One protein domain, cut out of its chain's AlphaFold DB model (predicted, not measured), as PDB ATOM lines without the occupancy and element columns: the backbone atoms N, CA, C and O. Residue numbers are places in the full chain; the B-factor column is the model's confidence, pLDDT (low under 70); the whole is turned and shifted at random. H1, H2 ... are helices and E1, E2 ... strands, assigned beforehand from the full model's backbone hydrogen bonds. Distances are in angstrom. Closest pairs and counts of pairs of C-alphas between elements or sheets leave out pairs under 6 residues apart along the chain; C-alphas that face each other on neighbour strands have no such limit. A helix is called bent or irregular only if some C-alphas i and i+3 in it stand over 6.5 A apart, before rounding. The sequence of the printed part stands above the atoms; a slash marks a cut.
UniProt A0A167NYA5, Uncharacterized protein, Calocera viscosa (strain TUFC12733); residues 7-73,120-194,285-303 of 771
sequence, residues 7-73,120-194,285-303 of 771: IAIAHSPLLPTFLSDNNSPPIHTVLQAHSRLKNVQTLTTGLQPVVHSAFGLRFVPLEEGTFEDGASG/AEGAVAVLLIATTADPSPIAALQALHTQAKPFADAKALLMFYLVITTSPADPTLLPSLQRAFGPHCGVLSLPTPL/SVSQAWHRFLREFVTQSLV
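This is residues 7 to 73, 120 to 194 and 285 to 303 of the 771 residues of an uncharacterized protein of Calocera viscosa (strain TUFC12733) (UniProt A0A167NYA5). A strongly twisted sheet of five parallel strands makes the middle of three layers, helices on both faces of a sheet: H4 and H5 are on one face, H1, H2 and the long H6 on the other. A small hairpin, E2 and E3, lies beside the last residues of H6, and a tail, residues 66 to 73, sticks out. The printed part has 161 residues, with six named helices and seven named strands in the order E1 H1 H2 E2 E3 E4 H3 E5 H4 E6 H5 E7 H6. The large sheet runs E4 E1 E5 E6 E7, parallel throughout, and the class is mixed, helices and strands. The whole is compact, with a radius of gyration of the C-alphas of 16.0 A and spans of 46 by 46 by 30 A.

E1, residues 7 to 11, is an inner strand of the large sheet, parallel to its neighbours E4, residues 58 to 61, and E5, residues 125 to 131; N 7 and O 58 are 2.8 A apart, N 8 and O 125 2.9 A. H1, residues 15 to 21, is on the sheet at a height of 8.1 A, over none of its strands, but only just, as 2 of its C-alphas fall on E5. H2, residues 27 to 33, is on the sheet too, and its closest C-alphas to E4 are those of Gln 32 and Phe 59, 6.2 A. E2, residues 40 to 43, and E3, residues 49 to 52, form an antiparallel hairpin, with N 42 and O 50 2.9 A apart; residues 36 to 37 pair with 55 to 56. H3, residues 62 to 65, is on the sheet at a height of 4.7 A, over none of its strands. E6, residues 158 to 165, is parallel to E5, with N 126 and O 158 2.8 A apart, and E7, residues 185 to 189, is parallel to E6, with N 186 and O 161 2.8 A apart. H4, residues 137 to 148, lies over E5 and E6 at a height of 8.7 A, only just slantwise to E5 at 30.4 degrees on the local plane. H5, residues 173 to 181, is on the same face, over E7 and along it at 26 degrees on the local plane. E5, H4, E6 and E6, H5, E7 are strand-helix-strand units, two parallel neighbour strands joined through a helix, each with a right-handed crossover. H6, residues 285 to 303, is on the opposite face from H4, over E6 and along it at 21 degrees on the local plane. With residues 290 to 294 alone H6 only just touches H2, in 3 pairs of C-alphas within 8 A, the closest being Leu 31 and Trp 290, 7.4 A. Every O i to N i+4 pair is within hydrogen-bond range in H1, H2, H4 and H5, and 14 of 15 are in H6; H3 is too short for one.

E1 begins at C-alpha 7, (5.472, -29.302, -9.848). E5 measures 19.7 A from first to last C-alpha, H4 16.2 A and E6 22.8 A. H6 measures 25.7 A and ends at C-alpha 303, (14.628, -24.439, -16.780); it has a kink of 27 degrees near residue 297 and is irregular, with C-alphas 300 and 303 7.0 A apart.

The C-alphas of Ser 72 and Leu 194, the two farthest apart, are 50.8 A apart. Residues 74 to 119 and 195 to 284 are not printed, and the gaps across these cuts are 15.3 A and 11.4 A between C-alphas. Of the links that are printed whole, none is long. The mean pLDDT of the printed part is 87.0, with residues 64 to 73, 120 to 121, 150 to 155 and 193 to 194 under 70.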
ATOM      1  N   ILE A   7       6.233 -28.953  -8.650       91.19
ATOM      2  CA  ILE A   7       5.472 -29.302  -9.848       91.19
ATOM      3  C   ILE A   7       4.154 -29.932  -9.400       91.19
ATOM      4  O   ILE A   7       4.151 -30.997  -8.774       91.19
ATOM      5  N   ALA A   8       3.038 -29.291  -9.742       90.44
ATOM      6  CA  ALA A   8       1.713 -29.861  -9.542       90.44
ATOM      7  C   ALA A   8       1.449 -30.962 -10.585       90.44
ATOM      8  O   ALA A   8       1.800 -30.794 -11.752       90.44
ATOM      9  N   ILE A   9       0.820 -32.073 -10.203       92.88
ATOM     10  CA  ILE A   9       0.430 -33.167 -11.107       92.88
ATOM     11  C   ILE A   9      -1.090 -33.282 -11.132       92.88
ATOM     12  O   ILE A   9      -1.698 -33.481 -10.085       92.88
ATOM     13  N   ALA A  10      -1.692 -33.266 -12.318       93.38
ATOM     14  CA  ALA A  10      -3.058 -33.749 -12.518       93.38
ATOM     15  C   ALA A  10      -3.041 -34.860 -13.569       93.38
ATOM     16  O   ALA A  10      -2.283 -34.777 -14.538       93.38
ATOM     17  N   HIS A  11      -3.851 -35.902 -13.397       95.44
ATOM     18  CA  HIS A  11      -3.864 -37.027 -14.326       95.44
ATOM     19  C   HIS A  11      -5.264 -37.560 -14.609       95.44
ATOM     20  O   HIS A  11      -6.184 -37.374 -13.819       95.44
ATOM     21  N   SER A  12      -5.428 -38.261 -15.732       95.75
ATOM     22  CA  SER A  12      -6.695 -38.907 -16.061       95.75
ATOM     23  C   SER A  12      -7.039 -40.006 -15.039       95.75
ATOM     24  O   SER A  12      -6.136 -40.624 -14.459       95.75
ATOM     25  N   PRO A  13      -8.334 -40.283 -14.797       93.81
ATOM     26  CA  PRO A  13      -8.758 -41.283 -13.814       93.81
ATOM     27  C   PRO A  13      -8.397 -42.721 -14.215       93.81
ATOM     28  O   PRO A  13      -8.415 -43.608 -13.368       93.81
ATOM     29  N   LEU A  14      -8.036 -42.959 -15.484       95.00
ATOM     30  CA  LEU A  14      -7.566 -44.255 -15.981       95.00
ATOM     31  C   LEU A  14      -6.045 -44.446 -15.847       95.00
ATOM     32  O   LEU A  14      -5.554 -45.558 -16.054       95.00
ATOM     33  N   LEU A  15      -5.279 -43.407 -15.482       94.25
ATOM     34  CA  LEU A  15      -3.834 -43.547 -15.294       94.25
ATOM     35  C   LEU A  15      -3.461 -44.508 -14.145       94.25
ATOM     36  O   LEU A  15      -2.576 -45.336 -14.369       94.25
ATOM     37  N   PRO A  16      -4.084 -44.471 -12.946       93.69
ATOM     38  CA  PRO A  16      -3.720 -45.379 -11.858       93.69
ATOM     39  C   PRO A  16      -3.916 -46.855 -12.221       93.69
ATOM     40  O   PRO A  16      -3.013 -47.655 -11.985       93.69
ATOM     41  N   THR A  17      -5.043 -47.200 -12.858       94.06
ATOM     42  CA  THR A  17      -5.322 -48.563 -13.340       94.06
ATOM     43  C   THR A  17      -4.317 -48.988 -14.407       94.06
ATOM     44  O   THR A  17      -3.669 -50.025 -14.267       94.06
ATOM     45  N   PHE A  18      -4.074 -48.130 -15.403       92.69
ATOM     46  CA  PHE A  18      -3.106 -48.384 -16.470       92.69
ATOM     47  C   PHE A  18      -1.677 -48.599 -15.942       92.69
ATOM     48  O   PHE A  18      -0.952 -49.460 -16.446       92.69
ATOM     49  N   LEU A  19      -1.258 -47.857 -14.912       91.06
ATOM     50  CA  LEU A  19       0.038 -48.068 -14.263       91.06
ATOM     51  C   LEU A  19       0.078 -49.400 -13.502       91.06
ATOM     52  O   LEU A  19       1.056 -50.133 -13.657       91.06
ATOM     53  N   SER A  20      -0.974 -49.762 -12.755       90.50
ATOM     54  CA  SER A  20      -1.022 -51.049 -12.049       90.50
ATOM     55  C   SER A  20      -1.027 -52.259 -12.990       90.50
ATOM     56  O   SER A  20      -0.314 -53.226 -12.716       90.50
ATOM     57  N   ASP A  21      -1.736 -52.183 -14.121       89.25
ATOM     58  CA  ASP A  21      -1.784 -53.248 -15.137       89.25
ATOM     59  C   ASP A  21      -0.394 -53.508 -15.745       89.25
ATOM     60  O   ASP A  21      -0.011 -54.645 -16.017       89.25
ATOM     61  N   ASN A  22       0.412 -52.450 -15.879       84.69
ATOM     62  CA  ASN A  22       1.788 -52.513 -16.375       84.69
ATOM     63  C   ASN A  22       2.833 -52.698 -15.255       84.69
ATOM     64  O   ASN A  22       4.024 -52.487 -15.477       84.69
ATOM     65  N   ASN A  23       2.405 -53.109 -14.053       85.19
ATOM     66  CA  ASN A  23       3.246 -53.317 -12.865       85.19
ATOM     67  C   ASN A  23       4.094 -52.093 -12.452       85.19
ATOM     68  O   ASN A  23       5.137 -52.236 -11.811       85.19
ATOM     69  N   SER A  24       3.644 -50.884 -12.785       85.56
ATOM     70  CA  SER A  24       4.282 -49.629 -12.388       85.56
ATOM     71  C   SER A  24       3.728 -49.130 -11.041       85.56
ATOM     72  O   SER A  24       2.533 -49.295 -10.777       85.56
ATOM     73  N   PRO A  25       4.547 -48.508 -10.170       88.19
ATOM     74  CA  PRO A  25       4.050 -47.848  -8.961       88.19
ATOM     75  C   PRO A  25       3.143 -46.640  -9.272       88.19
ATOM     76  O   PRO A  25       3.117 -46.160 -10.409       88.19
ATOM     77  N   PRO A  26       2.446 -46.082  -8.262       90.25
ATOM     78  CA  PRO A  26       1.701 -44.837  -8.410       90.25
ATOM     79  C   PRO A  26       2.572 -43.707  -8.973       90.25
ATOM     80  O   PRO A  26       3.723 -43.532  -8.568       90.25
ATOM     81  N   ILE A  27       1.997 -42.910  -9.876       91.94
ATOM     82  CA  ILE A  27       2.698 -41.878 -10.658       91.94
ATOM     83  C   ILE A  27       3.560 -40.932  -9.806       91.94
ATOM     84  O   ILE A  27       4.709 -40.663 -10.152       91.94
ATOM     85  N   HIS A  28       3.045 -40.489  -8.654       88.50
ATOM     86  CA  HIS A  28       3.777 -39.641  -7.706       88.50
ATOM     87  C   HIS A  28       5.047 -40.319  -7.177       88.50
ATOM     88  O   HIS A  28       6.120 -39.719  -7.197       88.50
ATOM     89  N   THR A  29       4.954 -41.593  -6.787       88.31
ATOM     90  CA  THR A  29       6.084 -42.383  -6.278       88.31
ATOM     91  C   THR A  29       7.177 -42.547  -7.334       88.31
ATOM     92  O   THR A  29       8.357 -42.413  -7.014       88.31
ATOM     93  N   VAL A  30       6.802 -42.785  -8.595       91.19
ATOM     94  CA  VAL A  30       7.761 -42.937  -9.702       91.19
ATOM     95  C   VAL A  30       8.455 -41.612 -10.023       91.19
ATOM     96  O   VAL A  30       9.682 -41.555 -10.098       91.19
ATOM     97  N   LEU A  31       7.689 -40.524 -10.153       93.31
ATOM     98  CA  LEU A  31       8.235 -39.189 -10.415       93.31
ATOM     99  C   LEU A  31       9.167 -38.724  -9.284       93.31
ATOM    100  O   LEU A  31      10.258 -38.221  -9.553       93.31
ATOM    101  N   GLN A  32       8.786 -38.955  -8.024       89.25
ATOM    102  CA  GLN A  32       9.595 -38.583  -6.863       89.25
ATOM    103  C   GLN A  32      10.859 -39.452  -6.718       89.25
ATOM    104  O   GLN A  32      11.897 -38.935  -6.311       89.25
ATOM    105  N   ALA A  33      10.831 -40.733  -7.112       89.38
ATOM    106  CA  ALA A  33      12.023 -41.589  -7.138       89.38
ATOM    107  C   ALA A  33      13.077 -41.123  -8.163       89.38
ATOM    108  O   ALA A  33      14.278 -41.290  -7.945       89.38
ATOM    109  N   HIS A  34      12.645 -40.498  -9.263       91.75
ATOM    110  CA  HIS A  34      13.521 -39.996 -10.327       91.75
ATOM    111  C   HIS A  34      13.785 -38.480 -10.266       91.75
ATOM    112  O   HIS A  34      14.435 -37.939 -11.162       91.75
ATOM    113  N   SER A  35      13.334 -37.792  -9.210       91.62
ATOM    114  CA  SER A  35      13.327 -36.324  -9.131       91.62
ATOM    115  C   SER A  35      14.703 -35.663  -8.996       91.62
ATOM    116  O   SER A  35      14.837 -34.476  -9.293       91.62
ATOM    117  N   ARG A  36      15.736 -36.396  -8.552       91.19
ATOM    118  CA  ARG A  36      17.114 -35.893  -8.401       91.19
ATOM    119  C   ARG A  36      17.911 -36.091  -9.696       91.19
ATOM    120  O   ARG A  36      18.509 -37.144  -9.917       91.19
ATOM    121  N   LEU A  37      17.955 -35.062 -10.539       93.12
ATOM    122  CA  LEU A  37      18.740 -35.047 -11.776       93.12
ATOM    123  C   LEU A  37      20.182 -34.592 -11.512       93.12
ATOM    124  O   LEU A  37      20.411 -33.640 -10.770       93.12
ATOM    125  N   LYS A  38      21.164 -35.239 -12.149       93.81
ATOM    126  CA  LYS A  38      22.584 -34.852 -12.061       93.81
ATOM    127  C   LYS A  38      22.998 -33.977 -13.242       93.81
ATOM    128  O   LYS A  38      22.566 -34.222 -14.369       93.81
ATOM    129  N   ASN A  39      23.895 -33.024 -12.987       93.88
ATOM    130  CA  ASN A  39      24.514 -32.147 -13.987       93.88
ATOM    131  C   ASN A  39      23.473 -31.417 -14.861       93.88
ATOM    132  O   ASN A  39      23.486 -31.524 -16.090       93.88
ATOM    133  N   VAL A  40      22.547 -30.708 -14.209       95.75
ATOM    134  CA  VAL A  40      21.626 -29.769 -14.873       95.75
ATOM    135  C   VAL A  40      22.296 -28.399 -14.919       95.75
ATOM    136  O   VAL A  40      22.864 -27.955 -13.924       95.75
ATOM    137  N   GLN A  41      22.244 -27.737 -16.071       96.69
ATOM    138  CA  GLN A  41      22.777 -26.392 -16.260       96.69
ATOM    139  C   GLN A  41      21.625 -25.386 -16.314       96.69
ATOM    140  O   GLN A  41      20.599 -25.666 -16.931       96.69
ATOM    141  N   THR A  42      21.815 -24.236 -15.675       96.44
ATOM    142  CA  THR A  42      20.882 -23.102 -15.616       96.44
ATOM    143  C   THR A  42      21.628 -21.801 -15.922       96.44
ATOM    144  O   THR A  42      22.857 -21.749 -15.826       96.44
ATOM    145  N   LEU A  43      20.903 -20.733 -16.241       96.50
ATOM    146  CA  LEU A  43      21.417 -19.373 -16.404       96.50
ATOM    147  C   LEU A  43      20.961 -18.459 -15.255       96.50
ATOM    148  O   LEU A  43      19.825 -18.539 -14.790       96.50
ATOM    149  N   THR A  44      21.843 -17.562 -14.815       94.19
ATOM    150  CA  THR A  44      21.496 -16.454 -13.904       94.19
ATOM    151  C   THR A  44      20.775 -15.313 -14.632       94.19
ATOM    152  O   THR A  44      20.752 -15.267 -15.864       94.19
ATOM    153  N   THR A  45      20.256 -14.324 -13.892       92.75
ATOM    154  CA  THR A  45      19.796 -13.038 -14.463       92.75
ATOM    155  C   THR A  45      20.872 -12.365 -15.321       92.75
ATOM    156  O   THR A  45      20.587 -11.836 -16.391       92.75
ATOM    157  N   GLY A  46      22.137 -12.461 -14.898       92.62
ATOM    158  CA  GLY A  46      23.309 -12.012 -15.653       92.62
ATOM    159  C   GLY A  46      23.737 -12.937 -16.801       92.62
ATOM    160  O   GLY A  46      24.864 -12.804 -17.274       92.62
ATOM    161  N   LEU A  47      22.893 -13.894 -17.208       94.25
ATOM    162  CA  LEU A  47      23.140 -14.916 -18.237       94.25
ATOM    163  C   LEU A  47      24.411 -15.760 -18.005       94.25
ATOM    164  O   LEU A  47      24.972 -16.329 -18.942       94.25
ATOM    165  N   GLN A  48      24.878 -15.862 -16.755       96.31
ATOM    166  CA  GLN A  48      26.045 -16.673 -16.401       96.31
ATOM    167  C   GLN A  48      25.607 -18.132 -16.183       96.31
ATOM    168  O   GLN A  48      24.629 -18.358 -15.467       96.31
ATOM    169  N   PRO A  49      26.303 -19.132 -16.755       96.31
ATOM    170  CA  PRO A  49      25.946 -20.532 -16.569       96.31
ATOM    171  C   PRO A  49      26.311 -21.036 -15.167       96.31
ATOM    172  O   PRO A  49      27.435 -20.861 -14.698       96.31
ATOM    173  N   VAL A  50      25.366 -21.724 -14.529       95.50
ATOM    174  CA  VAL A  50      25.511 -22.417 -13.243       95.50
ATOM    175  C   VAL A  50      25.243 -23.903 -13.470       95.50
ATOM    176  O   VAL A  50      24.280 -24.269 -14.141       95.50
ATOM    177  N   VAL A  51      26.101 -24.775 -12.932       95.06
ATOM    178  CA  VAL A  51      25.963 -26.234 -13.063       95.06
ATOM    179  C   VAL A  51      25.597 -26.838 -11.712       95.06
ATOM    180  O   VAL A  51      26.370 -26.785 -10.757       95.06
ATOM    181  N   HIS A  52      24.418 -27.447 -11.648       91.44
ATOM    182  CA  HIS A  52      23.884 -28.114 -10.468       91.44
ATOM    183  C   HIS A  52      24.307 -29.584 -10.466       91.44
ATOM    184  O   HIS A  52      23.885 -30.370 -11.320       91.44
ATOM    185  N   SER A  53      25.117 -29.976  -9.479       89.81
ATOM    186  CA  SER A  53      25.543 -31.370  -9.281       89.81
ATOM    187  C   SER A  53      24.363 -32.307  -8.985       89.81
ATOM    188  O   SER A  53      24.347 -33.446  -9.454       89.81
ATOM    189  N   ALA A  54      23.351 -31.806  -8.270       88.75
ATOM    190  CA  ALA A  54      22.053 -32.446  -8.086       88.75
ATOM    191  C   ALA A  54      20.929 -31.392  -8.083       88.75
ATOM    192  O   ALA A  54      20.762 -30.659  -7.109       88.75
ATOM    193  N   PHE A  55      20.149 -31.342  -9.162       92.12
ATOM    194  CA  PHE A  55      18.933 -30.539  -9.283       92.12
ATOM    195  C   PHE A  55      17.734 -31.423  -8.919       92.12
ATOM    196  O   PHE A  55      17.425 -32.384  -9.624       92.12
ATOM    197  N   GLY A  56      17.115 -31.159  -7.768       90.06
ATOM    198  CA  GLY A  56      15.982 -31.936  -7.263       90.06
ATOM    199  C   GLY A  56      14.651 -31.290  -7.624       90.06
ATOM    200  O   GLY A  56      14.480 -30.100  -7.391       90.06
ATOM    201  N   LEU A  57      13.705 -32.070  -8.140       91.88
ATOM    202  CA  LEU A  57      12.306 -31.664  -8.303       91.88
ATOM    203  C   LEU A  57      11.476 -32.091  -7.086       91.88
ATOM    204  O   LEU A  57      11.798 -33.092  -6.437       91.88
ATOM    205  N   ARG A  58      10.365 -31.394  -6.826       87.25
ATOM    206  CA  ARG A  58       9.334 -31.845  -5.880       87.25
ATOM    207  C   ARG A  58       7.995 -31.980  -6.589       87.25
ATOM    208  O   ARG A  58       7.525 -31.033  -7.212       87.25
ATOM    209  N   PHE A  59       7.373 -33.144  -6.457       89.75
ATOM    210  CA  PHE A  59       6.081 -33.440  -7.067       89.75
ATOM    211  C   PHE A  59       4.945 -33.373  -6.045       89.75
ATOM    212  O   PHE A  59       5.066 -33.904  -4.942       89.75
ATOM    213  N   VAL A  60       3.838 -32.732  -6.422       84.69
ATOM    214  CA  VAL A  60       2.658 -32.517  -5.571       84.69
ATOM    215  C   VAL A  60       1.398 -32.846  -6.379       84.69
ATOM    216  O   VAL A  60       1.245 -32.302  -7.469       84.69
ATOM    217  N   PRO A  61       0.491 -33.723  -5.924       85.25
ATOM    218  CA  PRO A  61      -0.767 -33.964  -6.631       85.25
ATOM    219  C   PRO A  61      -1.705 -32.752  -6.508       85.25
ATOM    220  O   PRO A  61      -1.925 -32.226  -5.419       85.25
ATOM    221  N   LEU A  62      -2.281 -32.313  -7.630       81.25
ATOM    222  CA  LEU A  62      -3.185 -31.160  -7.693       81.25
ATOM    223  C   LEU A  62      -4.461 -31.399  -6.868       81.25
ATOM    224  O   LEU A  62      -4.972 -30.463  -6.267       81.25
ATOM    225  N   GLU A  63      -4.919 -32.649  -6.782       70.88
ATOM    226  CA  GLU A  63      -6.099 -33.075  -6.010       70.88
ATOM    227  C   GLU A  63      -5.914 -32.965  -4.481       70.88
ATOM    228  O   GLU A  63      -6.890 -32.855  -3.747       70.88
ATOM    229  N   GLU A  64      -4.674 -32.930  -3.972       57.34
ATOM    230  CA  GLU A  64      -4.411 -32.586  -2.560       57.34
ATOM    231  C   GLU A  64      -4.265 -31.065  -2.351       57.34
ATOM    232  O   GLU A  64      -4.260 -30.594  -1.216       57.34
ATOM    233  N   GLY A  65      -4.159 -30.289  -3.439       50.50
ATOM    234  CA  GLY A  65      -4.184 -28.823  -3.443       50.50
ATOM    235  C   GLY A  65      -5.566 -28.221  -3.736       50.50
ATOM    236  O   GLY A  65      -5.777 -27.029  -3.496       50.50
ATOM    237  N   THR A  66      -6.525 -29.012  -4.231       50.00
ATOM    238  CA  THR A  66      -7.911 -28.583  -4.459       50.00
ATOM    239  C   THR A  66      -8.667 -28.459  -3.140       50.00
ATOM    240  O   THR A  66      -9.440 -29.336  -2.761       50.00
ATOM    241  N   PHE A  67      -8.519 -27.316  -2.469       49.22
ATOM    242  CA  PHE A  67      -9.573 -26.852  -1.571       49.22
ATOM    243  C   PHE A  67     -10.838 -26.610  -2.394       49.22
ATOM    244  O   PHE A  67     -10.897 -25.662  -3.182       49.22
ATOM    245  N   GLU A  68     -11.851 -27.454  -2.191       43.94
ATOM    246  CA  GLU A  68     -13.180 -27.362  -2.812       43.94
ATOM    247  C   GLU A  68     -13.999 -26.161  -2.297       43.94
ATOM    248  O   GLU A  68     -15.153 -26.302  -1.909       43.94
ATOM    249  N   ASP A  69     -13.407 -24.962  -2.254       39.41
ATOM    250  CA  ASP A  69     -14.157 -23.724  -2.027       39.41
ATOM    251  C   ASP A  69     -13.404 -22.448  -2.465       39.41
ATOM    252  O   ASP A  69     -13.410 -21.412  -1.790       39.41
ATOM    253  N   GLY A  70     -12.767 -22.492  -3.643       41.34
ATOM    254  CA  GLY A  70     -12.094 -21.333  -4.258       41.34
ATOM    255  C   GLY A  70     -12.997 -20.109  -4.508       41.34
ATOM    256  O   GLY A  70     -12.491 -19.035  -4.821       41.34
ATOM    257  N   ALA A  71     -14.317 -20.253  -4.343       36.03
ATOM    258  CA  ALA A  71     -15.304 -19.177  -4.421       36.03
ATOM    259  C   ALA A  71     -15.796 -18.656  -3.051       36.03
ATOM    260  O   ALA A  71     -16.400 -17.586  -3.017       36.03
ATOM    261  N   SER A  72     -15.565 -19.366  -1.933       37.50
ATOM    262  CA  SER A  72     -16.065 -18.963  -0.600       37.50
ATOM    263  C   SER A  72     -14.981 -18.475   0.368       37.50
ATOM    264  O   SER A  72     -15.302 -17.839   1.371       37.50
ATOM    265  N   GLY A  73     -13.708 -18.785   0.098       39.56
ATOM    266  CA  GLY A  73     -12.566 -18.444   0.959       39.56
ATOM    267  C   GLY A  73     -12.339 -19.398   2.143       39.56
ATOM    268  O   GLY A  73     -11.234 -19.441   2.685       39.56
ATOM    269  N   ALA A 120       0.700 -25.897  -3.987       56.66
ATOM    270  CA  ALA A 120      -0.301 -25.366  -4.909       56.66
ATOM    271  C   ALA A 120      -0.077 -23.876  -5.245       56.66
ATOM    272  O   ALA A 120       0.036 -23.527  -6.418       56.66
ATOM    273  N   GLU A 121       0.046 -22.998  -4.239       58.47
ATOM    274  CA  GLU A 121       0.296 -21.558  -4.463       58.47
ATOM    275  C   GLU A 121       1.747 -21.291  -4.936       58.47
ATOM    276  O   GLU A 121       2.000 -20.380  -5.732       58.47
ATOM    277  N   GLY A 122       2.704 -22.119  -4.496       70.81
ATOM    278  CA  GLY A 122       4.127 -22.015  -4.842       70.81
ATOM    279  C   GLY A 122       4.551 -22.670  -6.165       70.81
ATOM    280  O   GLY A 122       5.731 -22.601  -6.505       70.81
ATOM    281  N   ALA A 123       3.638 -23.315  -6.902       81.88
ATOM    282  CA  ALA A 123       3.954 -24.090  -8.105       81.88
ATOM    283  C   ALA A 123       4.777 -23.302  -9.150       81.88
ATOM    284  O   ALA A 123       4.556 -22.109  -9.381       81.88
ATOM    285  N   VAL A 124       5.689 -24.002  -9.834       89.00
ATOM    286  CA  VAL A 124       6.425 -23.500 -11.014       89.00
ATOM    287  C   VAL A 124       5.813 -24.039 -12.307       89.00
ATOM    288  O   VAL A 124       5.705 -23.327 -13.310       89.00
ATOM    289  N   ALA A 125       5.377 -25.300 -12.279       92.62
ATOM    290  CA  ALA A 125       4.784 -25.997 -13.411       92.62
ATOM    291  C   ALA A 125       3.592 -26.863 -12.984       92.62
ATOM    292  O   ALA A 125       3.508 -27.301 -11.835       92.62
ATOM    293  N   VAL A 126       2.711 -27.152 -13.941       93.19
ATOM    294  CA  VAL A 126       1.648 -28.153 -13.830       93.19
ATOM    295  C   VAL A 126       1.861 -29.203 -14.919       93.19
ATOM    296  O   VAL A 126       1.844 -28.890 -16.111       93.19
ATOM    297  N   LEU A 127       2.068 -30.446 -14.499       95.50
ATOM    298  CA  LEU A 127       2.209 -31.621 -15.347       95.50
ATOM    299  C   LEU A 127       0.839 -32.302 -15.480       95.50
ATOM    300  O   LEU A 127       0.343 -32.905 -14.529       95.50
ATOM    301  N   LEU A 128       0.228 -32.186 -16.658       96.50
ATOM    302  CA  LEU A 128      -1.046 -32.820 -17.000       96.50
ATOM    303  C   LEU A 128      -0.770 -34.146 -17.717       96.50
ATOM    304  O   LEU A 128      -0.070 -34.151 -18.729       96.50
ATOM    305  N   ILE A 129      -1.302 -35.259 -17.206       97.25
ATOM    306  CA  ILE A 129      -0.962 -36.609 -17.677       97.25
ATOM    307  C   ILE A 129      -2.213 -37.375 -18.127       97.25
ATOM    308  O   ILE A 129      -3.139 -37.573 -17.348       97.25
ATOM    309  N   ALA A 130      -2.217 -37.878 -19.359       97.19
ATOM    310  CA  ALA A 130      -3.206 -38.842 -19.848       97.19
ATOM    311  C   ALA A 130      -2.532 -40.155 -20.276       97.19
ATOM    312  O   ALA A 130      -1.310 -40.226 -20.431       97.19
ATOM    313  N   THR A 131      -3.325 -41.201 -20.496       96.00
ATOM    314  CA  THR A 131      -2.871 -42.498 -21.015       96.00
ATOM    315  C   THR A 131      -3.537 -42.800 -22.357       96.00
ATOM    316  O   THR A 131      -4.644 -42.348 -22.628       96.00
ATOM    317  N   THR A 132      -2.906 -43.603 -23.216       94.81
ATOM    318  CA  THR A 132      -3.568 -44.159 -24.411       94.81
ATOM    319  C   THR A 132      -4.680 -45.167 -24.090       94.81
ATOM    320  O   THR A 132      -5.340 -45.638 -25.011       94.81
ATOM    321  N   ALA A 133      -4.907 -45.499 -22.812       93.44
ATOM    322  CA  ALA A 133      -6.132 -46.160 -22.358       93.44
ATOM    323  C   ALA A 133      -7.335 -45.198 -22.238       93.44
ATOM    324  O   ALA A 133      -8.475 -45.658 -22.201       93.44
ATOM    325  N   ASP A 134      -7.116 -43.875 -22.213       93.56
ATOM    326  CA  ASP A 134      -8.198 -42.901 -22.369       93.56
ATOM    327  C   ASP A 134      -8.718 -42.947 -23.821       93.56
ATOM    328  O   ASP A 134      -7.915 -42.865 -24.755       93.56
ATOM    329  N   PRO A 135     -10.044 -43.002 -24.065       93.12
ATOM    330  CA  PRO A 135     -10.605 -43.157 -25.417       93.12
ATOM    331  C   PRO A 135     -10.312 -41.966 -26.345       93.12
ATOM    332  O   PRO A 135     -10.503 -42.048 -27.556       93.12
ATOM    333  N   SER A 136      -9.861 -40.840 -25.788       95.31
ATOM    334  CA  SER A 136      -9.225 -39.748 -26.526       95.31
ATOM    335  C   SER A 136      -8.286 -38.969 -25.586       95.31
ATOM    336  O   SER A 136      -8.738 -38.064 -24.879       95.31
ATOM    337  N   PRO A 137      -6.969 -39.266 -25.551       95.25
ATOM    338  CA  PRO A 137      -6.053 -38.665 -24.572       95.25
ATOM    339  C   PRO A 137      -5.939 -37.139 -24.711       95.25
ATOM    340  O   PRO A 137      -5.727 -36.441 -23.724       95.25
ATOM    341  N   ILE A 138      -6.154 -36.597 -25.915       96.12
ATOM    342  CA  ILE A 138      -6.210 -35.146 -26.159       96.12
ATOM    343  C   ILE A 138      -7.413 -34.510 -25.436       96.12
ATOM    344  O   ILE A 138      -7.265 -33.452 -24.831       96.12
ATOM    345  N   ALA A 139      -8.584 -35.157 -25.436       96.56
ATOM    346  CA  ALA A 139      -9.766 -34.649 -24.738       96.56
ATOM    347  C   ALA A 139      -9.630 -34.790 -23.211       96.56
ATOM    348  O   ALA A 139     -10.014 -33.879 -22.480       96.56
ATOM    349  N   ALA A 140      -9.010 -35.877 -22.732       96.38
ATOM    350  CA  ALA A 140      -8.660 -36.037 -21.320       96.38
ATOM    351  C   ALA A 140      -7.713 -34.916 -20.845       96.38
ATOM    352  O   ALA A 140      -7.996 -34.246 -19.852       96.38
ATOM    353  N   LEU A 141      -6.646 -34.623 -21.601       96.44
ATOM    354  CA  LEU A 141      -5.752 -33.489 -21.329       96.44
ATOM    355  C   LEU A 141      -6.467 -32.131 -21.392       96.44
ATOM    356  O   LEU A 141      -6.156 -31.245 -20.599       96.44
ATOM    357  N   GLN A 142      -7.439 -31.956 -22.292       95.94
ATOM    358  CA  GLN A 142      -8.235 -30.730 -22.373       95.94
ATOM    359  C   GLN A 142      -9.146 -30.550 -21.144       95.94
ATOM    360  O   GLN A 142      -9.252 -29.436 -20.629       95.94
ATOM    361  N   ALA A 143      -9.746 -31.629 -20.628       94.69
ATOM    362  CA  ALA A 143     -10.511 -31.601 -19.381       94.69
ATOM    363  C   ALA A 143      -9.613 -31.248 -18.180       94.69
ATOM    364  O   ALA A 143      -9.906 -30.295 -17.449       94.69
ATOM    365  N   LEU A 144      -8.463 -31.919 -18.041       93.44
ATOM    366  CA  LEU A 144      -7.464 -31.625 -17.004       93.44
ATOM    367  C   LEU A 144      -6.942 -30.181 -17.095       93.44
ATOM    368  O   LEU A 144      -6.774 -29.518 -16.075       93.44
ATOM    369  N   HIS A 145      -6.755 -29.643 -18.305       92.38
ATOM    370  CA  HIS A 145      -6.409 -28.234 -18.500       92.38
ATOM    371  C   HIS A 145      -7.498 -27.302 -17.953       92.38
ATOM    372  O   HIS A 145      -7.182 -26.334 -17.259       92.38
ATOM    373  N   THR A 146      -8.780 -27.581 -18.216       90.75
ATOM    374  CA  THR A 146      -9.874 -26.768 -17.655       90.75
ATOM    375  C   THR A 146      -9.972 -26.861 -16.130       90.75
ATOM    376  O   THR A 146     -10.274 -25.851 -15.501       90.75
ATOM    377  N   GLN A 147      -9.635 -28.012 -15.537       86.38
ATOM    378  CA  GLN A 147      -9.570 -28.215 -14.083       86.38
ATOM    379  C   GLN A 147      -8.362 -27.517 -13.432       86.38
ATOM    380  O   GLN A 147      -8.473 -27.027 -12.312       86.38
ATOM    381  N   ALA A 148      -7.219 -27.431 -14.121       83.62
ATOM    382  CA  ALA A 148      -6.014 -26.766 -13.617       83.62
ATOM    383  C   ALA A 148      -6.054 -25.229 -13.746       83.62
ATOM    384  O   ALA A 148      -5.384 -24.521 -12.994       83.62
ATOM    385  N   LYS A 149      -6.856 -24.697 -14.675       78.00
ATOM    386  CA  LYS A 149      -6.977 -23.261 -14.983       78.00
ATOM    387  C   LYS A 149      -7.365 -22.320 -13.815       78.00
ATOM    388  O   LYS A 149      -6.995 -21.154 -13.898       78.00
ATOM    389  N   PRO A 150      -8.076 -22.736 -12.746       64.88
ATOM    390  CA  PRO A 150      -8.292 -21.891 -11.564       64.88
ATOM    391  C   PRO A 150      -7.034 -21.699 -10.703       64.88
ATOM    392  O   PRO A 150      -6.914 -20.686 -10.023       64.88
ATOM    393  N   PHE A 151      -6.102 -22.659 -10.737       61.53
ATOM    394  CA  PHE A 151      -4.848 -22.646  -9.970       61.53
ATOM    395  C   PHE A 151      -3.710 -22.028 -10.786       61.53
ATOM    396  O   PHE A 151      -2.898 -21.254 -10.281       61.53
ATOM    397  N   ALA A 152      -3.677 -22.341 -12.080       57.06
ATOM    398  CA  ALA A 152      -2.794 -21.706 -13.034       57.06
ATOM    399  C   ALA A 152      -3.376 -20.366 -13.501       57.06
ATOM    400  O   ALA A 152      -4.145 -20.318 -14.465       57.06
ATOM    401  N   ASP A 153      -2.884 -19.260 -12.933       61.97
ATOM    402  CA  ASP A 153      -2.721 -18.056 -13.752       61.97
ATOM    403  C   ASP A 153      -1.864 -18.462 -14.959       61.97
ATOM    404  O   ASP A 153      -0.651 -18.675 -14.860       61.97
ATOM    405  N   ALA A 154      -2.530 -18.645 -16.099       55.19
ATOM    406  CA  ALA A 154      -1.993 -19.329 -17.272       55.19
ATOM    407  C   ALA A 154      -0.839 -18.577 -17.964       55.19
ATOM    408  O   ALA A 154      -0.356 -19.007 -19.010       55.19
ATOM    409  N   LYS A 155      -0.401 -17.443 -17.400       67.44
ATOM    410  CA  LYS A 155       0.783 -16.681 -17.812       67.44
ATOM    411  C   LYS A 155       1.950 -16.751 -16.819       67.44
ATOM    412  O   LYS A 155       2.994 -16.171 -17.119       67.44
ATOM    413  N   ALA A 156       1.769 -17.402 -15.668       75.25
ATOM    414  CA  ALA A 156       2.724 -17.458 -14.558       75.25
ATOM    415  C   ALA A 156       3.200 -18.882 -14.197       75.25
ATOM    416  O   ALA A 156       4.179 -19.003 -13.464       75.25
ATOM    417  N   LEU A 157       2.550 -19.938 -14.712       87.44
ATOM    418  CA  LEU A 157       2.962 -21.345 -14.568       87.44
ATOM    419  C   LEU A 157       3.286 -21.986 -15.925       87.44
ATOM    420  O   LEU A 157       2.641 -21.686 -16.932       87.44
ATOM    421  N   LEU A 158       4.230 -22.929 -15.940       93.25
ATOM    422  CA  LEU A 158       4.468 -23.805 -17.088       93.25
ATOM    423  C   LEU A 158       3.430 -24.934 -17.119       93.25
ATOM    424  O   LEU A 158       3.498 -25.858 -16.313       93.25
ATOM    425  N   MET A 159       2.511 -24.908 -18.083       94.38
ATOM    426  CA  MET A 159       1.654 -26.061 -18.379       94.38
ATOM    427  C   MET A 159       2.415 -27.036 -19.288       94.38
ATOM    428  O   MET A 159       2.811 -26.647 -20.388       94.38
ATOM    429  N   PHE A 160       2.601 -28.285 -18.854       96.56
ATOM    430  CA  PHE A 160       3.208 -29.347 -19.662       96.56
ATOM    431  C   PHE A 160       2.256 -30.538 -19.803       96.56
ATOM    432  O   PHE A 160       1.643 -30.969 -18.829       96.56
ATOM    433  N   TYR A 161       2.156 -31.084 -21.015       97.31
ATOM    434  CA  TYR A 161       1.187 -32.117 -21.381       97.31
ATOM    435  C   TYR A 161       1.907 -33.427 -21.706       97.31
ATOM    436  O   TYR A 161       2.743 -33.473 -22.607       97.31
ATOM    437  N   LEU A 162       1.579 -34.496 -20.988       97.44
ATOM    438  CA  LEU A 162       2.181 -35.816 -21.139       97.44
ATOM    439  C   LEU A 162       1.117 -36.846 -21.528       97.44
ATOM    440  O   LEU A 162       0.101 -36.979 -20.849       97.44
ATOM    441  N   VAL A 163       1.372 -37.621 -22.583       97.12
ATOM    442  CA  VAL A 163       0.619 -38.854 -22.866       97.12
ATOM    443  C   VAL A 163       1.521 -40.059 -22.633       97.12
ATOM    444  O   VAL A 163       2.646 -40.094 -23.127       97.12
ATOM    445  N   ILE A 164       1.034 -41.046 -21.887       95.75
ATOM    446  CA  ILE A 164       1.756 -42.288 -21.595       95.75
ATOM    447  C   ILE A 164       1.158 -43.428 -22.430       95.75
ATOM    448  O   ILE A 164      -0.061 -43.571 -22.508       95.75
ATOM    449  N   THR A 165       2.015 -44.232 -23.057       94.19
ATOM    450  CA  THR A 165       1.646 -45.380 -23.906       94.19
ATOM    451  C   THR A 165       2.506 -46.597 -23.579       94.19
ATOM    452  O   THR A 165       3.628 -46.451 -23.105       94.19
ATOM    453  N   THR A 166       1.988 -47.797 -23.835       87.88
ATOM    454  CA  THR A 166       2.696 -49.089 -23.686       87.88
ATOM    455  C   THR A 166       2.894 -49.829 -25.011       87.88
ATOM    456  O   THR A 166       3.647 -50.801 -25.081       87.88
ATOM    457  N   SER A 167       2.240 -49.344 -26.068       80.38
ATOM    458  CA  SER A 167       2.540 -49.648 -27.468       80.38
ATOM    459  C   SER A 167       3.556 -48.617 -27.992       80.38
ATOM    460  O   SER A 167       3.550 -47.487 -27.481       80.38
ATOM    461  N   PRO A 168       4.408 -48.928 -28.994       78.31
ATOM    462  CA  PRO A 168       5.178 -47.906 -29.707       78.31
ATOM    463  C   PRO A 168       4.278 -46.727 -30.097       78.31
ATOM    464  O   PRO A 168       3.267 -46.907 -30.775       78.31
ATOM    465  N   ALA A 169       4.630 -45.531 -29.620       76.19
ATOM    466  CA  ALA A 169       3.826 -44.331 -29.805       76.19
ATOM    467  C   ALA A 169       3.533 -44.077 -31.289       76.19
ATOM    468  O   ALA A 169       4.457 -44.003 -32.100       76.19
ATOM    469  N   ASP A 170       2.254 -43.880 -31.622       85.81
ATOM    470  CA  ASP A 170       1.858 -43.400 -32.942       85.81
ATOM    471  C   ASP A 170       2.581 -42.060 -33.211       85.81
ATOM    472  O   ASP A 170       2.398 -41.101 -32.447       85.81
ATOM    473  N   PRO A 171       3.409 -41.960 -34.270       88.75
ATOM    474  CA  PRO A 171       4.207 -40.766 -34.541       88.75
ATOM    475  C   PRO A 171       3.353 -39.526 -34.851       88.75
ATOM    476  O   PRO A 171       3.873 -38.412 -34.837       88.75
ATOM    477  N   THR A 172       2.047 -39.680 -35.097       92.81
ATOM    478  CA  THR A 172       1.102 -38.574 -35.293       92.81
ATOM    479  C   THR A 172       0.593 -37.955 -33.983       92.81
ATOM    480  O   THR A 172       0.111 -36.816 -34.007       92.81
ATOM    481  N   LEU A 173       0.738 -38.636 -32.833       93.62
ATOM    482  CA  LEU A 173       0.261 -38.139 -31.534       93.62
ATOM    483  C   LEU A 173       1.018 -36.891 -31.077       93.62
ATOM    484  O   LEU A 173       0.382 -35.885 -30.766       93.62
ATOM    485  N   LEU A 174       2.356 -36.911 -31.072       94.62
ATOM    486  CA  LEU A 174       3.153 -35.771 -30.597       94.62
ATOM    487  C   LEU A 174       2.928 -34.494 -31.440       94.62
ATOM    488  O   LEU A 174       2.626 -33.460 -30.840       94.62
ATOM    489  N   PRO A 175       2.944 -34.526 -32.791       96.25
ATOM    490  CA  PRO A 175       2.567 -33.371 -33.611       96.25
ATOM    491  C   PRO A 175       1.127 -32.890 -33.381       96.25
ATOM    492  O   PRO A 175       0.839 -31.704 -33.538       96.25
ATOM    493  N   SER A 176       0.206 -33.786 -33.015       96.19
ATOM    494  CA  SER A 176      -1.193 -33.428 -32.753       96.19
ATOM    495  C   SER A 176      -1.387 -32.795 -31.374       96.19
ATOM    496  O   SER A 176      -2.109 -31.804 -31.270       96.19
ATOM    497  N   LEU A 177      -0.671 -33.273 -30.351       95.94
ATOM    498  CA  LEU A 177      -0.558 -32.616 -29.044       95.94
ATOM    499  C   LEU A 177       0.071 -31.226 -29.185       95.94
ATOM    500  O   LEU A 177      -0.497 -30.246 -28.712       95.94
ATOM    501  N   GLN A 178       1.186 -31.115 -29.916       95.88
ATOM    502  CA  GLN A 178       1.864 -29.837 -30.153       95.88
ATOM    503  C   GLN A 178       0.985 -28.829 -30.911       95.88
ATOM    504  O   GLN A 178       1.031 -27.634 -30.620       95.88
ATOM    505  N   ARG A 179       0.135 -29.297 -31.835       96.62
ATOM    506  CA  ARG A 179      -0.861 -28.464 -32.532       96.62
ATOM    507  C   ARG A 179      -2.005 -28.006 -31.616       96.62
ATOM    508  O   ARG A 179      -2.534 -26.921 -31.833       96.62
ATOM    509  N   ALA A 180      -2.394 -28.814 -30.628       95.75
ATOM    510  CA  ALA A 180      -3.493 -28.514 -29.707       95.75
ATOM    511  C   ALA A 180      -3.072 -27.635 -28.515       95.75
ATOM    512  O   ALA A 180      -3.811 -26.733 -28.128       95.75
ATOM    513  N   PHE A 181      -1.890 -27.888 -27.942       94.31
ATOM    514  CA  PHE A 181      -1.457 -27.320 -26.659       94.31
ATOM    515  C   PHE A 181      -0.122 -26.550 -26.714       94.31
ATOM    516  O   PHE A 181       0.270 -25.929 -25.725       94.31
ATOM    517  N   GLY A 182       0.571 -26.540 -27.858       94.69
ATOM    518  CA  GLY A 182       1.854 -25.852 -28.037       94.69
ATOM    519  C   GLY A 182       3.087 -26.721 -27.729       94.69
ATOM    520  O   GLY A 182       2.981 -27.935 -27.568       94.69
ATOM    521  N   PRO A 183       4.294 -26.127 -27.665       94.31
ATOM    522  CA  PRO A 183       5.555 -26.877 -27.682       94.31
ATOM    523  C   PRO A 183       5.822 -27.721 -26.426       94.31
ATOM    524  O   PRO A 183       6.608 -28.660 -26.487       94.31
ATOM    525  N   HIS A 184       5.173 -27.421 -25.298       95.44
ATOM    526  CA  HIS A 184       5.385 -28.090 -24.009       95.44
ATOM    527  C   HIS A 184       4.590 -29.406 -23.897       95.44
ATOM    528  O   HIS A 184       3.814 -29.607 -22.965       95.44
ATOM    529  N   CYS A 185       4.773 -30.293 -24.878       96.75
ATOM    530  CA  CYS A 185       4.132 -31.606 -24.954       96.75
ATOM    531  C   CYS A 185       5.172 -32.729 -25.052       96.75
ATOM    532  O   CYS A 185       6.173 -32.583 -25.751       96.75
ATOM    533  N   GLY A 186       4.890 -33.875 -24.434       95.50
ATOM    534  CA  GLY A 186       5.693 -35.093 -24.536       95.50
ATOM    535  C   GLY A 186       4.837 -36.357 -24.640       95.50
ATOM    536  O   GLY A 186       3.681 -36.384 -24.213       95.50
ATOM    537  N   VAL A 187       5.422 -37.421 -25.192       95.88
ATOM    538  CA  VAL A 187       4.832 -38.767 -25.201       95.88
ATOM    539  C   VAL A 187       5.841 -39.741 -24.600       95.88
ATOM    540  O   VAL A 187       6.955 -39.864 -25.104       95.88
ATOM    541  N   LEU A 188       5.459 -40.416 -23.516       94.88
ATOM    542  CA  LEU A 188       6.288 -41.405 -22.833       94.88
ATOM    543  C   LEU A 188       5.832 -42.815 -23.215       94.88
ATOM    544  O   LEU A 188       4.796 -43.292 -22.752       94.88
ATOM    545  N   SER A 189       6.640 -43.488 -24.029       93.56
ATOM    546  CA  SER A 189       6.508 -44.925 -24.264       93.56
ATOM    547  C   SER A 189       7.131 -45.689 -23.099       93.56
ATOM    548  O   SER A 189       8.355 -45.730 -22.960       93.56
ATOM    549  N   LEU A 190       6.295 -46.304 -22.269       90.06
ATOM    550  CA  LEU A 190       6.724 -47.347 -21.346       90.06
ATOM    551  C   LEU A 190       6.933 -48.639 -22.151       90.06
ATOM    552  O   LEU A 190       6.079 -48.977 -22.972       90.06
ATOM    553  N   PRO A 191       8.033 -49.380 -21.946       84.06
ATOM    554  CA  PRO A 191       8.157 -50.709 -22.524       84.06
ATOM    555  C   PRO A 191       7.059 -51.601 -21.944       84.06
ATOM    556  O   PRO A 191       6.870 -51.651 -20.726       84.06
ATOM    557  N   THR A 192       6.341 -52.299 -22.820       78.81
ATOM    558  CA  THR A 192       5.351 -53.304 -22.432       78.81
ATOM    559  C   THR A 192       6.042 -54.331 -21.524       78.81
ATOM    560  O   THR A 192       7.146 -54.770 -21.868       78.81
ATOM    561  N   PRO A 193       5.468 -54.722 -20.370       65.69
ATOM    562  CA  PRO A 193       6.023 -55.830 -19.606       65.69
ATOM    563  C   PRO A 193       6.028 -57.064 -20.509       65.69
ATOM    564  O   PRO A 193       4.981 -57.445 -21.035       65.69
ATOM    565  N   LEU A 194       7.207 -57.661 -20.713       54.19
ATOM    566  CA  LEU A 194       7.332 -58.914 -21.451       54.19
ATOM    567  C   LEU A 194       6.411 -59.935 -20.778       54.19
ATOM    568  O   LEU A 194       6.614 -60.280 -19.613       54.19
ATOM    569  N   SER A 285      14.296 -50.784 -17.445       86.12
ATOM    570  CA  SER A 285      13.904 -50.072 -18.665       86.12
ATOM    571  C   SER A 285      12.812 -49.018 -18.422       86.12
ATOM    572  O   SER A 285      12.901 -47.909 -18.949       86.12
ATOM    573  N   VAL A 286      11.825 -49.313 -17.569       87.88
ATOM    574  CA  VAL A 286      10.784 -48.357 -17.132       87.88
ATOM    575  C   VAL A 286      11.416 -47.215 -16.329       87.88
ATOM    576  O   VAL A 286      11.156 -46.045 -16.603       87.88
ATOM    577  N   SER A 287      12.302 -47.553 -15.389       89.69
ATOM    578  CA  SER A 287      13.107 -46.605 -14.603       89.69
ATOM    579  C   SER A 287      13.934 -45.663 -15.500       89.69
ATOM    580  O   SER A 287      13.901 -44.439 -15.344       89.69
ATOM    581  N   GLN A 288      14.610 -46.211 -16.516       91.88
ATOM    582  CA  GLN A 288      15.389 -45.426 -17.477       91.88
ATOM    583  C   GLN A 288      14.509 -44.504 -18.338       91.88
ATOM    584  O   GLN A 288      14.898 -43.360 -18.591       91.88
ATOM    585  N   ALA A 289      13.327 -44.962 -18.765       91.62
ATOM    586  CA  ALA A 289      12.383 -44.159 -19.543       91.62
ATOM    587  C   ALA A 289      11.876 -42.942 -18.746       91.62
ATOM    588  O   ALA A 289      11.910 -41.819 -19.251       91.62
ATOM    589  N   TRP A 290      11.508 -43.138 -17.475       93.50
ATOM    590  CA  TRP A 290      11.108 -42.051 -16.575       93.50
ATOM    591  C   TRP A 290      12.236 -41.058 -16.289       93.50
ATOM    592  O   TRP A 290      12.019 -39.848 -16.363       93.50
ATOM    593  N   HIS A 291      13.454 -41.539 -16.020       94.25
ATOM    594  CA  HIS A 291      14.601 -40.655 -15.804       94.25
ATOM    595  C   HIS A 291      14.957 -39.842 -17.061       94.25
ATOM    596  O   HIS A 291      15.267 -38.653 -16.959       94.25
ATOM    597  N   ARG A 292      14.861 -40.448 -18.256       95.25
ATOM    598  CA  ARG A 292      15.043 -39.746 -19.536       95.25
ATOM    599  C   ARG A 292      13.988 -38.658 -19.726       95.25
ATOM    600  O   ARG A 292      14.367 -37.519 -19.986       95.25
ATOM    601  N   PHE A 293      12.707 -38.988 -19.542       96.00
ATOM    602  CA  PHE A 293      11.609 -38.023 -19.639       96.00
ATOM    603  C   PHE A 293      11.797 -36.845 -18.677       96.00
ATOM    604  O   PHE A 293      11.724 -35.698 -19.109       96.00
ATOM    605  N   LEU A 294      12.094 -37.095 -17.396       96.50
ATOM    606  CA  LEU A 294      12.282 -36.008 -16.431       96.50
ATOM    607  C   LEU A 294      13.478 -35.122 -16.773       96.50
ATOM    608  O   LEU A 294      13.381 -33.902 -16.647       96.50
ATOM    609  N   ARG A 295      14.584 -35.702 -17.250       96.31
ATOM    610  CA  ARG A 295      15.736 -34.912 -17.695       96.31
ATOM    611  C   ARG A 295      15.382 -34.017 -18.881       96.31
ATOM    612  O   ARG A 295      15.750 -32.848 -18.872       96.31
ATOM    613  N   GLU A 296      14.651 -34.552 -19.854       96.31
ATOM    614  CA  GLU A 296      14.190 -33.847 -21.053       96.31
ATOM    615  C   GLU A 296      13.180 -32.732 -20.727       96.31
ATOM    616  O   GLU A 296      13.370 -31.588 -21.139       96.31
ATOM    617  N   PHE A 297      12.174 -33.019 -19.894       96.81
ATOM    618  CA  PHE A 297      11.230 -32.032 -19.365       96.81
ATOM    619  C   PHE A 297      11.947 -30.869 -18.660       96.81
ATOM    620  O   PHE A 297      11.630 -29.701 -18.907       96.81
ATOM    621  N   VAL A 298      12.943 -31.167 -17.817       96.62
ATOM    622  CA  VAL A 298      13.672 -30.132 -17.072       96.62
ATOM    623  C   VAL A 298      14.537 -29.269 -17.983       96.62
ATOM    624  O   VAL A 298      14.443 -28.045 -17.895       96.62
ATOM    625  N   THR A 299      15.352 -29.865 -18.858       96.25
ATOM    626  CA  THR A 299      16.307 -29.098 -19.674       96.25
ATOM    627  C   THR A 299      15.667 -28.390 -20.866       96.25
ATOM    628  O   THR A 299      16.145 -27.323 -21.240       96.25
ATOM    629  N   GLN A 300      14.596 -28.932 -21.459       96.25
ATOM    630  CA  GLN A 300      13.939 -28.316 -22.621       96.25
ATOM    631  C   GLN A 300      12.779 -27.383 -22.250       96.25
ATOM    632  O   GLN A 300      12.497 -26.447 -22.995       96.25
ATOM    633  N   SER A 301      12.075 -27.631 -21.135       96.38
ATOM    634  CA  SER A 301      10.867 -26.872 -20.771       96.38
ATOM    635  C   SER A 301      10.970 -26.135 -19.437       96.38
ATOM    636  O   SER A 301      10.777 -24.920 -19.431       96.38
ATOM    637  N   LEU A 302      11.274 -26.816 -18.324       95.94
ATOM    638  CA  LEU A 302      11.208 -26.197 -16.989       95.94
ATOM    639  C   LEU A 302      12.249 -25.087 -16.803       95.94
ATOM    640  O   LEU A 302      11.880 -23.947 -16.530       95.94
ATOM    641  N   VAL A 303      13.534 -25.400 -16.985       96.12
ATOM    642  CA  VAL A 303      14.628 -24.439 -16.780       96.12
ATOM    643  C   VAL A 303      14.519 -23.248 -17.748       96.12
ATOM    644  O   VAL A 303      14.429 -22.121 -17.258       96.12
TER     645      VAL A 303